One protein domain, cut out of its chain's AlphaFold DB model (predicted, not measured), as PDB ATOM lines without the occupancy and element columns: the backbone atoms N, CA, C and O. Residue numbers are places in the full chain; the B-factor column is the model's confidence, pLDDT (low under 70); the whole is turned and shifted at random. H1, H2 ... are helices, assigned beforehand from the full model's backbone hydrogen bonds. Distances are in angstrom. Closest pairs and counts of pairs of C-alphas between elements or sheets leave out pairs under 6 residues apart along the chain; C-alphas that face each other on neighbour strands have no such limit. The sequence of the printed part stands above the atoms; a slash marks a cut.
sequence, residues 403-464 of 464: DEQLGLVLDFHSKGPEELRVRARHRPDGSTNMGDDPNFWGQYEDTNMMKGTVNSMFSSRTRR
ATOM      1  N   ASP A 403      21.344 -36.067 -10.855       91.31
ATOM      2  CA  ASP A 403      20.637 -36.145 -12.133       91.31
ATOM      3  C   ASP A 403      20.371 -34.744 -12.718       91.31
ATOM      4  O   ASP A 403      19.677 -33.907 -12.125       91.31
ATOM      5  N   GLU A 404      20.916 -34.503 -13.912       91.69
ATOM      6  CA  GLU A 404      20.772 -33.248 -14.641       91.69
ATOM      7  C   GLU A 404      19.305 -32.941 -14.965       91.69
ATOM      8  O   GLU A 404      18.887 -31.782 -14.885       91.69
ATOM      9  N   GLN A 405      18.492 -33.956 -15.282       92.88
ATOM     10  CA  GLN A 405      17.079 -33.748 -15.608       92.88
ATOM     11  C   GLN A 405      16.290 -33.296 -14.387       92.88
ATOM     12  O   GLN A 405      15.489 -32.362 -14.486       92.88
ATOM     13  N   LEU A 406      16.544 -33.900 -13.225       93.50
ATOM     14  CA  LEU A 406      15.951 -33.447 -11.974       93.50
ATOM     15  C   LEU A 406      16.359 -32.001 -11.666       93.50
ATOM     16  O   LEU A 406      15.510 -31.197 -11.282       93.50
ATOM     17  N   GLY A 407      17.625 -31.645 -11.906       93.56
ATOM     18  CA  GLY A 407      18.103 -30.265 -11.811       93.56
ATOM     19  C   GLY A 407      17.306 -29.298 -12.694       93.56
ATOM     20  O   GLY A 407      16.863 -28.256 -12.214       93.56
ATOM     21  N   LEU A 408      17.050 -29.664 -13.954       94.19
ATOM     22  CA  LEU A 408      16.252 -28.863 -14.892       94.19
ATOM     23  C   LEU A 408      14.780 -28.744 -14.472       94.19
ATOM     24  O   LEU A 408      14.184 -27.676 -14.609       94.19
ATOM     25  N   VAL A 409      14.187 -29.819 -13.951       96.38
ATOM     26  CA  VAL A 409      12.801 -29.823 -13.454       96.38
ATOM     27  C   VAL A 409      12.672 -28.924 -12.226       96.38
ATOM     28  O   VAL A 409      11.746 -28.113 -12.149       96.38
ATOM     29  N   LEU A 410      13.608 -29.028 -11.281       96.12
ATOM     30  CA  LEU A 410      13.642 -28.175 -10.095       96.12
ATOM     31  C   LEU A 410      13.872 -26.712 -10.467       96.12
ATOM     32  O   LEU A 410      13.154 -25.852  -9.959       96.12
ATOM     33  N   ASP A 411      14.801 -26.426 -11.383       94.25
ATOM     34  CA  ASP A 411      15.010 -25.071 -11.898       94.25
ATOM     35  C   ASP A 411      13.719 -24.524 -12.513       94.25
ATOM     36  O   ASP A 411      13.238 -23.473 -12.092       94.25
ATOM     37  N   PHE A 412      13.085 -25.273 -13.421       94.94
ATOM     38  CA  PHE A 412      11.848 -24.859 -14.078       94.94
ATOM     39  C   PHE A 412      10.720 -24.548 -13.084       94.94
ATOM     40  O   PHE A 412      10.039 -23.534 -13.228       94.94
ATOM     41  N   HIS A 413      10.531 -25.392 -12.066       95.44
ATOM     42  CA  HIS A 413       9.487 -25.202 -11.056       95.44
ATOM     43  C   HIS A 413       9.850 -24.196  -9.958       95.44
ATOM     44  O   HIS A 413       8.956 -23.747  -9.240       95.44
ATOM     45  N   SER A 414      11.124 -23.824  -9.824       96.19
ATOM     46  CA  SER A 414      11.555 -22.776  -8.891       96.19
ATOM     47  C   SER A 414      11.252 -21.363  -9.397       96.19
ATOM     48  O   SER A 414      11.113 -20.441  -8.592       96.19
ATOM     49  N   LYS A 415      11.118 -21.193 -10.719       94.38
ATOM     50  CA  LYS A 415      10.855 -19.899 -11.355       94.38
ATOM     51  C   LYS A 415       9.432 -19.419 -11.102       94.38
ATOM     52  O   LYS A 415       8.467 -20.183 -11.183       94.38
ATOM     53  N   GLY A 416       9.290 -18.116 -10.868       94.44
ATOM     54  CA  GLY A 416       7.977 -17.481 -10.798       94.44
ATOM     55  C   GLY A 416       7.234 -17.573 -12.142       94.44
ATOM     56  O   GLY A 416       7.859 -17.512 -13.206       94.44
ATOM     57  N   PRO A 417       5.891 -17.676 -12.157       94.06
ATOM     58  CA  PRO A 417       5.125 -17.733 -13.403       94.06
ATOM     59  C   PRO A 417       5.326 -16.489 -14.284       94.06
ATOM     60  O   PRO A 417       5.129 -16.556 -15.494       94.06
ATOM     61  N   GLU A 418       5.701 -15.350 -13.705       93.69
ATOM     62  CA  GLU A 418       6.080 -14.120 -14.401       93.69
ATOM     63  C   GLU A 418       7.397 -14.220 -15.177       93.69
ATOM     64  O   GLU A 418       7.525 -13.579 -16.221       93.69
ATOM     65  N   GLU A 419       8.345 -15.040 -14.726       92.25
ATOM     66  CA  GLU A 419       9.632 -15.238 -15.401       92.25
ATOM     67  C   GLU A 419       9.463 -16.024 -16.702       92.25
ATOM     68  O   GLU A 419      10.198 -15.809 -17.663       92.25
ATOM     69  N   LEU A 420       8.443 -16.881 -16.761       93.56
ATOM     70  CA  LEU A 420       8.111 -17.680 -17.938       93.56
ATOM     71  C   LEU A 420       7.231 -16.929 -18.952       93.56
ATOM     72  O   LEU A 420       6.978 -17.441 -20.046       93.56
ATOM     73  N   ARG A 421       6.746 -15.723 -18.622       93.25
ATOM     74  CA  ARG A 421       5.932 -14.894 -19.528       93.25
ATOM     75  C   ARG A 421       6.799 -14.130 -20.522       93.25
ATOM     76  O   ARG A 421       7.979 -13.870 -20.299       93.25
ATOM     77  N   VAL A 422       6.172 -13.693 -21.616       92.44
ATOM     78  CA  VAL A 422       6.782 -12.759 -22.572       92.44
ATOM     79  C   VAL A 422       7.137 -11.449 -21.872       92.44
ATOM     80  O   VAL A 422       6.270 -10.783 -21.308       92.44
ATOM     81  N   ARG A 423       8.411 -11.061 -21.956       90.12
ATOM     82  CA  ARG A 423       8.947  -9.859 -21.292       90.12
ATOM     83  C   ARG A 423       9.372  -8.758 -22.264       90.12
ATOM     84  O   ARG A 423       9.565  -7.617 -21.853       90.12
ATOM     85  N   ALA A 424       9.484  -9.066 -23.557       89.50
ATOM     86  CA  ALA A 424       9.913  -8.118 -24.581       89.50
ATOM     87  C   ALA A 424       9.214  -8.350 -25.931       89.50
ATOM     88  O   ALA A 424       8.667  -9.415 -26.203       89.50
ATOM     89  N   ARG A 425       9.278  -7.338 -26.812       89.94
ATOM     90  CA  ARG A 425       8.783  -7.430 -28.199       89.94
ATOM     91  C   ARG A 425       9.597  -8.416 -29.049       89.94
ATOM     92  O   ARG A 425       9.061  -8.994 -29.988       89.94
ATOM     93  N   HIS A 426      10.882  -8.573 -28.733       92.69
ATOM     94  CA  HIS A 426      11.785  -9.505 -29.402       92.69
ATOM     95  C   HIS A 426      12.073 -10.698 -28.498       92.69
ATOM     96  O   HIS A 426      12.212 -10.548 -27.282       92.69
ATOM     97  N   ARG A 427      12.188 -11.867 -29.109       91.06
ATOM     98  CA  ARG A 427      12.610 -13.118 -28.488       91.06
ATOM     99  C   ARG A 427      14.143 -13.160 -28.345       91.06
ATOM    100  O   ARG A 427      14.822 -12.360 -28.995       91.06
ATOM    101  N   PRO A 428      14.704 -14.076 -27.533       91.00
ATOM    102  CA  PRO A 428      16.158 -14.207 -27.376       91.00
ATOM    103  C   PRO A 428      16.914 -14.487 -28.684       91.00
ATOM    104  O   PRO A 428      18.059 -14.075 -28.834       91.00
ATOM    105  N   ASP A 429      16.259 -15.120 -29.661       90.19
ATOM    106  CA  ASP A 429      16.798 -15.369 -31.004       90.19
ATOM    107  C   ASP A 429      16.762 -14.134 -31.936       90.19
ATOM    108  O   ASP A 429      17.278 -14.181 -33.052       90.19
ATOM    109  N   GLY A 430      16.168 -13.021 -31.489       89.19
ATOM    110  CA  GLY A 430      16.012 -11.776 -32.243       89.19
ATOM    111  C   GLY A 430      14.708 -11.657 -33.043       89.19
ATOM    112  O   GLY A 430      14.435 -10.585 -33.588       89.19
ATOM    113  N   SER A 431      13.874 -12.700 -33.099       91.19
ATOM    114  CA  SER A 431      12.582 -12.660 -33.796       91.19
ATOM    115  C   SER A 431      11.558 -11.779 -33.064       91.19
ATOM    116  O   SER A 431      11.599 -11.624 -31.843       91.19
ATOM    117  N   THR A 432      10.632 -11.149 -33.794       91.81
ATOM    118  CA  THR A 432       9.566 -10.320 -33.202       91.81
ATOM    119  C   THR A 432       8.358 -11.179 -32.825       91.81
ATOM    120  O   THR A 432       7.839 -11.909 -33.662       91.81
ATOM    121  N   ASN A 433       7.866 -11.046 -31.592       88.56
ATOM    122  CA  ASN A 433       6.661 -11.730 -31.135       88.56
ATOM    123  C   ASN A 433       5.398 -10.955 -31.560       88.56
ATOM    124  O   ASN A 433       5.194  -9.822 -31.117       88.56
ATOM    125  N   MET A 434       4.568 -11.557 -32.418       84.44
ATOM    126  CA  MET A 434       3.340 -10.950 -32.959       84.44
ATOM    127  C   MET A 434       2.094 -11.204 -32.087       84.44
ATOM    128  O   MET A 434       1.073 -10.549 -32.285       84.44
ATOM    129  N   GLY A 435       2.195 -12.072 -31.069       86.00
ATOM    130  CA  GLY A 435       1.163 -12.305 -30.049       86.00
ATOM    131  C   GLY A 435      -0.054 -13.128 -30.497       86.00
ATOM    132  O   GLY A 435      -0.870 -13.487 -29.652       86.00
ATOM    133  N   ASP A 436      -0.166 -13.454 -31.781       92.81
ATOM    134  CA  ASP A 436      -1.226 -14.256 -32.399       92.81
ATOM    135  C   ASP A 436      -1.005 -15.773 -32.285       92.81
ATOM    136  O   ASP A 436      -1.972 -16.534 -32.336       92.81
ATOM    137  N   ASP A 437       0.240 -16.210 -32.082       92.00
ATOM    138  CA  ASP A 437       0.596 -17.621 -31.913       92.00
ATOM    139  C   ASP A 437       0.925 -17.958 -30.437       92.00
ATOM    140  O   ASP A 437       1.873 -17.400 -29.864       92.00
ATOM    141  N   PRO A 438       0.167 -18.882 -29.804       92.62
ATOM    142  CA  PRO A 438       0.360 -19.272 -28.409       92.62
ATOM    143  C   PRO A 438       1.706 -19.944 -28.121       92.62
ATOM    144  O   PRO A 438       2.165 -19.898 -26.979       92.62
ATOM    145  N   ASN A 439       2.390 -20.500 -29.127       92.06
ATOM    146  CA  ASN A 439       3.743 -21.038 -28.957       92.06
ATOM    147  C   ASN A 439       4.734 -19.952 -28.504       92.06
ATOM    148  O   ASN A 439       5.727 -20.246 -27.836       92.06
ATOM    149  N   PHE A 440       4.454 -18.679 -28.816       92.06
ATOM    150  CA  PHE A 440       5.311 -17.562 -28.434       92.06
ATOM    151  C   PHE A 440       4.912 -16.875 -27.126       92.06
ATOM    152  O   PHE A 440       5.536 -15.876 -26.761       92.06
ATOM    153  N   TRP A 441       3.909 -17.378 -26.403       91.44
ATOM    154  CA  TRP A 441       3.473 -16.785 -25.132       91.44
ATOM    155  C   TRP A 441       4.349 -17.188 -23.936       91.44
ATOM    156  O   TRP A 441       4.316 -16.517 -22.904       91.44
ATOM    157  N   GLY A 442       5.165 -18.237 -24.087       91.75
ATOM    158  CA  GLY A 442       6.202 -18.623 -23.129       91.75
ATOM    159  C   GLY A 442       7.589 -18.113 -23.535       91.75
ATOM    160  O   GLY A 442       7.969 -18.191 -24.710       91.75
ATOM    161  N   GLN A 443       8.354 -17.612 -22.566       93.62
ATOM    162  CA  GLN A 443       9.745 -17.189 -22.735       93.62
ATOM    163  C   GLN A 443      10.583 -17.616 -21.522       93.62
ATOM    164  O   GLN A 443      10.437 -17.055 -20.443       93.62
ATOM    165  N   TYR A 444      11.476 -18.591 -21.720       90.62
ATOM    166  CA  TYR A 444      12.324 -19.138 -20.654       90.62
ATOM    167  C   TYR A 444      13.607 -18.319 -20.423       90.62
ATOM    168  O   TYR A 444      13.947 -18.027 -19.279       90.62
ATOM    169  N   GLU A 445      14.290 -17.900 -21.494       91.50
ATOM    170  CA  GLU A 445      15.480 -17.038 -21.418       91.50
ATOM    171  C   GLU A 445      15.150 -15.556 -21.630       91.50
ATOM    172  O   GLU A 445      14.275 -15.192 -22.421       91.50
ATOM    173  N   ASP A 446      15.913 -14.685 -20.977       89.56
ATOM    174  CA  ASP A 446      15.749 -13.237 -21.047       89.56
ATOM    175  C   ASP A 446      16.296 -12.662 -22.359       89.56
ATOM    176  O   ASP A 446      17.432 -12.922 -22.761       89.56
ATOM    177  N   THR A 447      15.521 -11.793 -23.014       91.88
ATOM    178  CA  THR A 447      15.999 -11.077 -24.204       91.88
ATOM    179  C   THR A 447      17.009 -10.000 -23.803       91.88
ATOM    180  O   THR A 447      16.674  -9.073 -23.065       91.88
ATOM    181  N   ASN A 448      18.222 -10.045 -24.364       89.44
ATOM    182  CA  ASN A 448      19.221  -8.987 -24.201       89.44
ATOM    183  C   ASN A 448      19.551  -8.307 -25.540       89.44
ATOM    184  O   ASN A 448      20.394  -8.778 -26.296       89.44
ATOM    185  N   MET A 449      18.932  -7.151 -25.790       86.12
ATOM    186  CA  MET A 449      19.095  -6.379 -27.035       86.12
ATOM    187  C   MET A 449      20.508  -5.807 -27.247       86.12
ATOM    188  O   MET A 449      20.832  -5.383 -28.353       86.12
ATOM    189  N   MET A 450      21.334  -5.736 -26.196       84.50
ATOM    190  CA  MET A 450      22.685  -5.162 -26.258       84.50
ATOM    191  C   MET A 450      23.781  -6.227 -26.406       84.50
ATOM    192  O   MET A 450      24.918  -5.888 -26.739       84.50
ATOM    193  N   LYS A 451      23.465  -7.507 -26.175       80.62
ATOM    194  CA  LYS A 451      24.397  -8.626 -26.368       80.62
ATOM    195  C   LYS A 451      24.299  -9.176 -27.795       80.62
ATOM    196  O   LYS A 451      23.257  -9.128 -28.432       80.62
ATOM    197  N   GLY A 452      25.409  -9.722 -28.295       78.50
ATOM    198  CA  GLY A 452      25.451 -10.479 -29.551       78.50
ATOM    199  C   GLY A 452      25.941  -9.731 -30.798       78.50
ATOM    200  O   GLY A 452      26.191 -10.366 -31.819       78.50
ATOM    201  N   THR A 453      26.183  -8.420 -30.723       81.38
ATOM    202  CA  THR A 453      26.693  -7.606 -31.849       81.38
ATOM    203  C   THR A 453      28.110  -7.977 -32.289       81.38
ATOM    204  O   THR A 453      28.461  -7.830 -33.457       81.38
ATOM    205  N   VAL A 454      28.924  -8.494 -31.366       84.56
ATOM    206  CA  VAL A 454      30.321  -8.882 -31.614       84.56
ATOM    207  C   VAL A 454      30.497 -10.389 -31.824       84.56
ATOM    208  O   VAL A 454      31.613 -10.868 -31.988       84.56
ATOM    209  N   ASN A 455      29.407 -11.158 -31.861       83.50
ATOM    210  CA  ASN A 455      29.434 -12.622 -31.925       83.50
ATOM    211  C   ASN A 455      30.122 -13.199 -33.172       83.50
ATOM    212  O   ASN A 455      30.483 -14.376 -33.160       83.50
ATOM    213  N   SER A 456      30.261 -12.413 -34.243       84.94
ATOM    214  CA  SER A 456      31.008 -12.767 -35.457       84.94
ATOM    215  C   SER A 456      32.514 -12.509 -35.341       84.94
ATOM    216  O   SER A 456      33.284 -13.047 -36.130       84.94
ATOM    217  N   MET A 457      32.932 -11.693 -34.370       87.19
ATOM    218  CA  MET A 457      34.326 -11.302 -34.133       87.19
ATOM    219  C   MET A 457      34.980 -12.091 -32.991       87.19
ATOM    220  O   MET A 457      36.201 -12.081 -32.865       87.19
ATOM    221  N   PHE A 458      34.185 -12.779 -32.167       86.75
ATOM    222  CA  PHE A 458      34.657 -13.586 -31.042       86.75
ATOM    223  C   PHE A 458      34.426 -15.083 -31.266       86.75
ATOM    224  O   PHE A 458      33.521 -15.504 -31.986       86.75
ATOM    225  N   SER A 459      35.252 -15.894 -30.603       90.44
ATOM    226  CA  SER A 459      35.121 -17.352 -30.564       90.44
ATOM    227  C   SER A 459      33.756 -17.768 -30.003       90.44
ATOM    228  O   SER A 459      33.264 -17.181 -29.042       90.44
ATOM    229  N   SER A 460      33.182 -18.854 -30.527       86.75
ATOM    230  CA  SER A 460      31.925 -19.431 -30.024       86.75
ATOM    231  C   SER A 460      31.988 -19.814 -28.541       86.75
ATOM    232  O   SER A 460      30.976 -19.742 -27.854       86.75
ATOM    233  N   ARG A 461      33.181 -20.129 -28.018       87.38
ATOM    234  CA  ARG A 461      33.416 -20.356 -26.579       87.38
ATOM    235  C   ARG A 461      33.027 -19.171 -25.684       87.38
ATOM    236  O   ARG A 461      32.752 -19.386 -24.517       87.38
ATOM    237  N   THR A 462      32.976 -17.948 -26.216       82.31
ATOM    238  CA  THR A 462      32.545 -16.741 -25.484       82.31
ATOM    239  C   THR A 462      31.015 -16.649 -25.353       82.31
ATOM    240  O   THR A 462      30.514 -15.747 -24.691       82.31
ATOM    241  N   ARG A 463      30.264 -17.551 -26.003       68.38
ATOM    242  CA  ARG A 463      28.796 -17.624 -25.940       68.38
ATOM    243  C   ARG A 463      28.269 -18.610 -24.888       68.38
ATOM    244  O   ARG A 463      27.054 -18.706 -24.768       68.38
ATOM    245  N   ARG A 464      29.152 -19.361 -24.218       49.47
ATOM    246  CA  ARG A 464      28.782 -20.259 -23.115       49.47
ATOM    247  C   ARG A 464      28.695 -19.503 -21.803       49.47
ATOM    248  O   ARG A 464      29.544 -18.603 -21.602       49.47
TER     249      ARG A 464
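What this domain is: This is residues 403 to 464 of the 464 residues of the protein "Phosphatidylethanolamine-binding protein, putative" of Angomonas deanei (UniProt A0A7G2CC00). There is little regular structure here: a long winding stretch, residues 415 to 459, folds back on itself in loops and joins two helices, H1 and H2, in a flat, open C. Residues 403 to 411, mostly H1, stick out at one end of the C, and residues 456 to 462, with part of H2, at the other. The printed part has 62 residues with two named helices, H1 then H2, and no named strand; the class is all helix, but just 15 residues are in named elements. It is loose, with a radius of gyration of the C-alphas of 14.4 A, and spans 37 by 36 by 16 A.

How they stand to each other: H1, residues 404 to 414, and H2, residues 460 to 463, are apart. In H1 every O i to N i+4 pair is within hydrogen-bond range; H2 is too short for such a pair.

Where its parts are: H1 begins at C-alpha 404 (20.772, -33.248, -14.641) and is 15.1 A long. H2 ends at C-alpha 463 (28.796, -17.624, -25.940) and is 5.5 A long.

The domain as a whole: The C-alphas farthest apart, of Asp 403 and Asp 436, are 37.0 A apart. The printed part has no cut. The link of 45 residues is long. Residues 463 to 464 have pLDDT under 70.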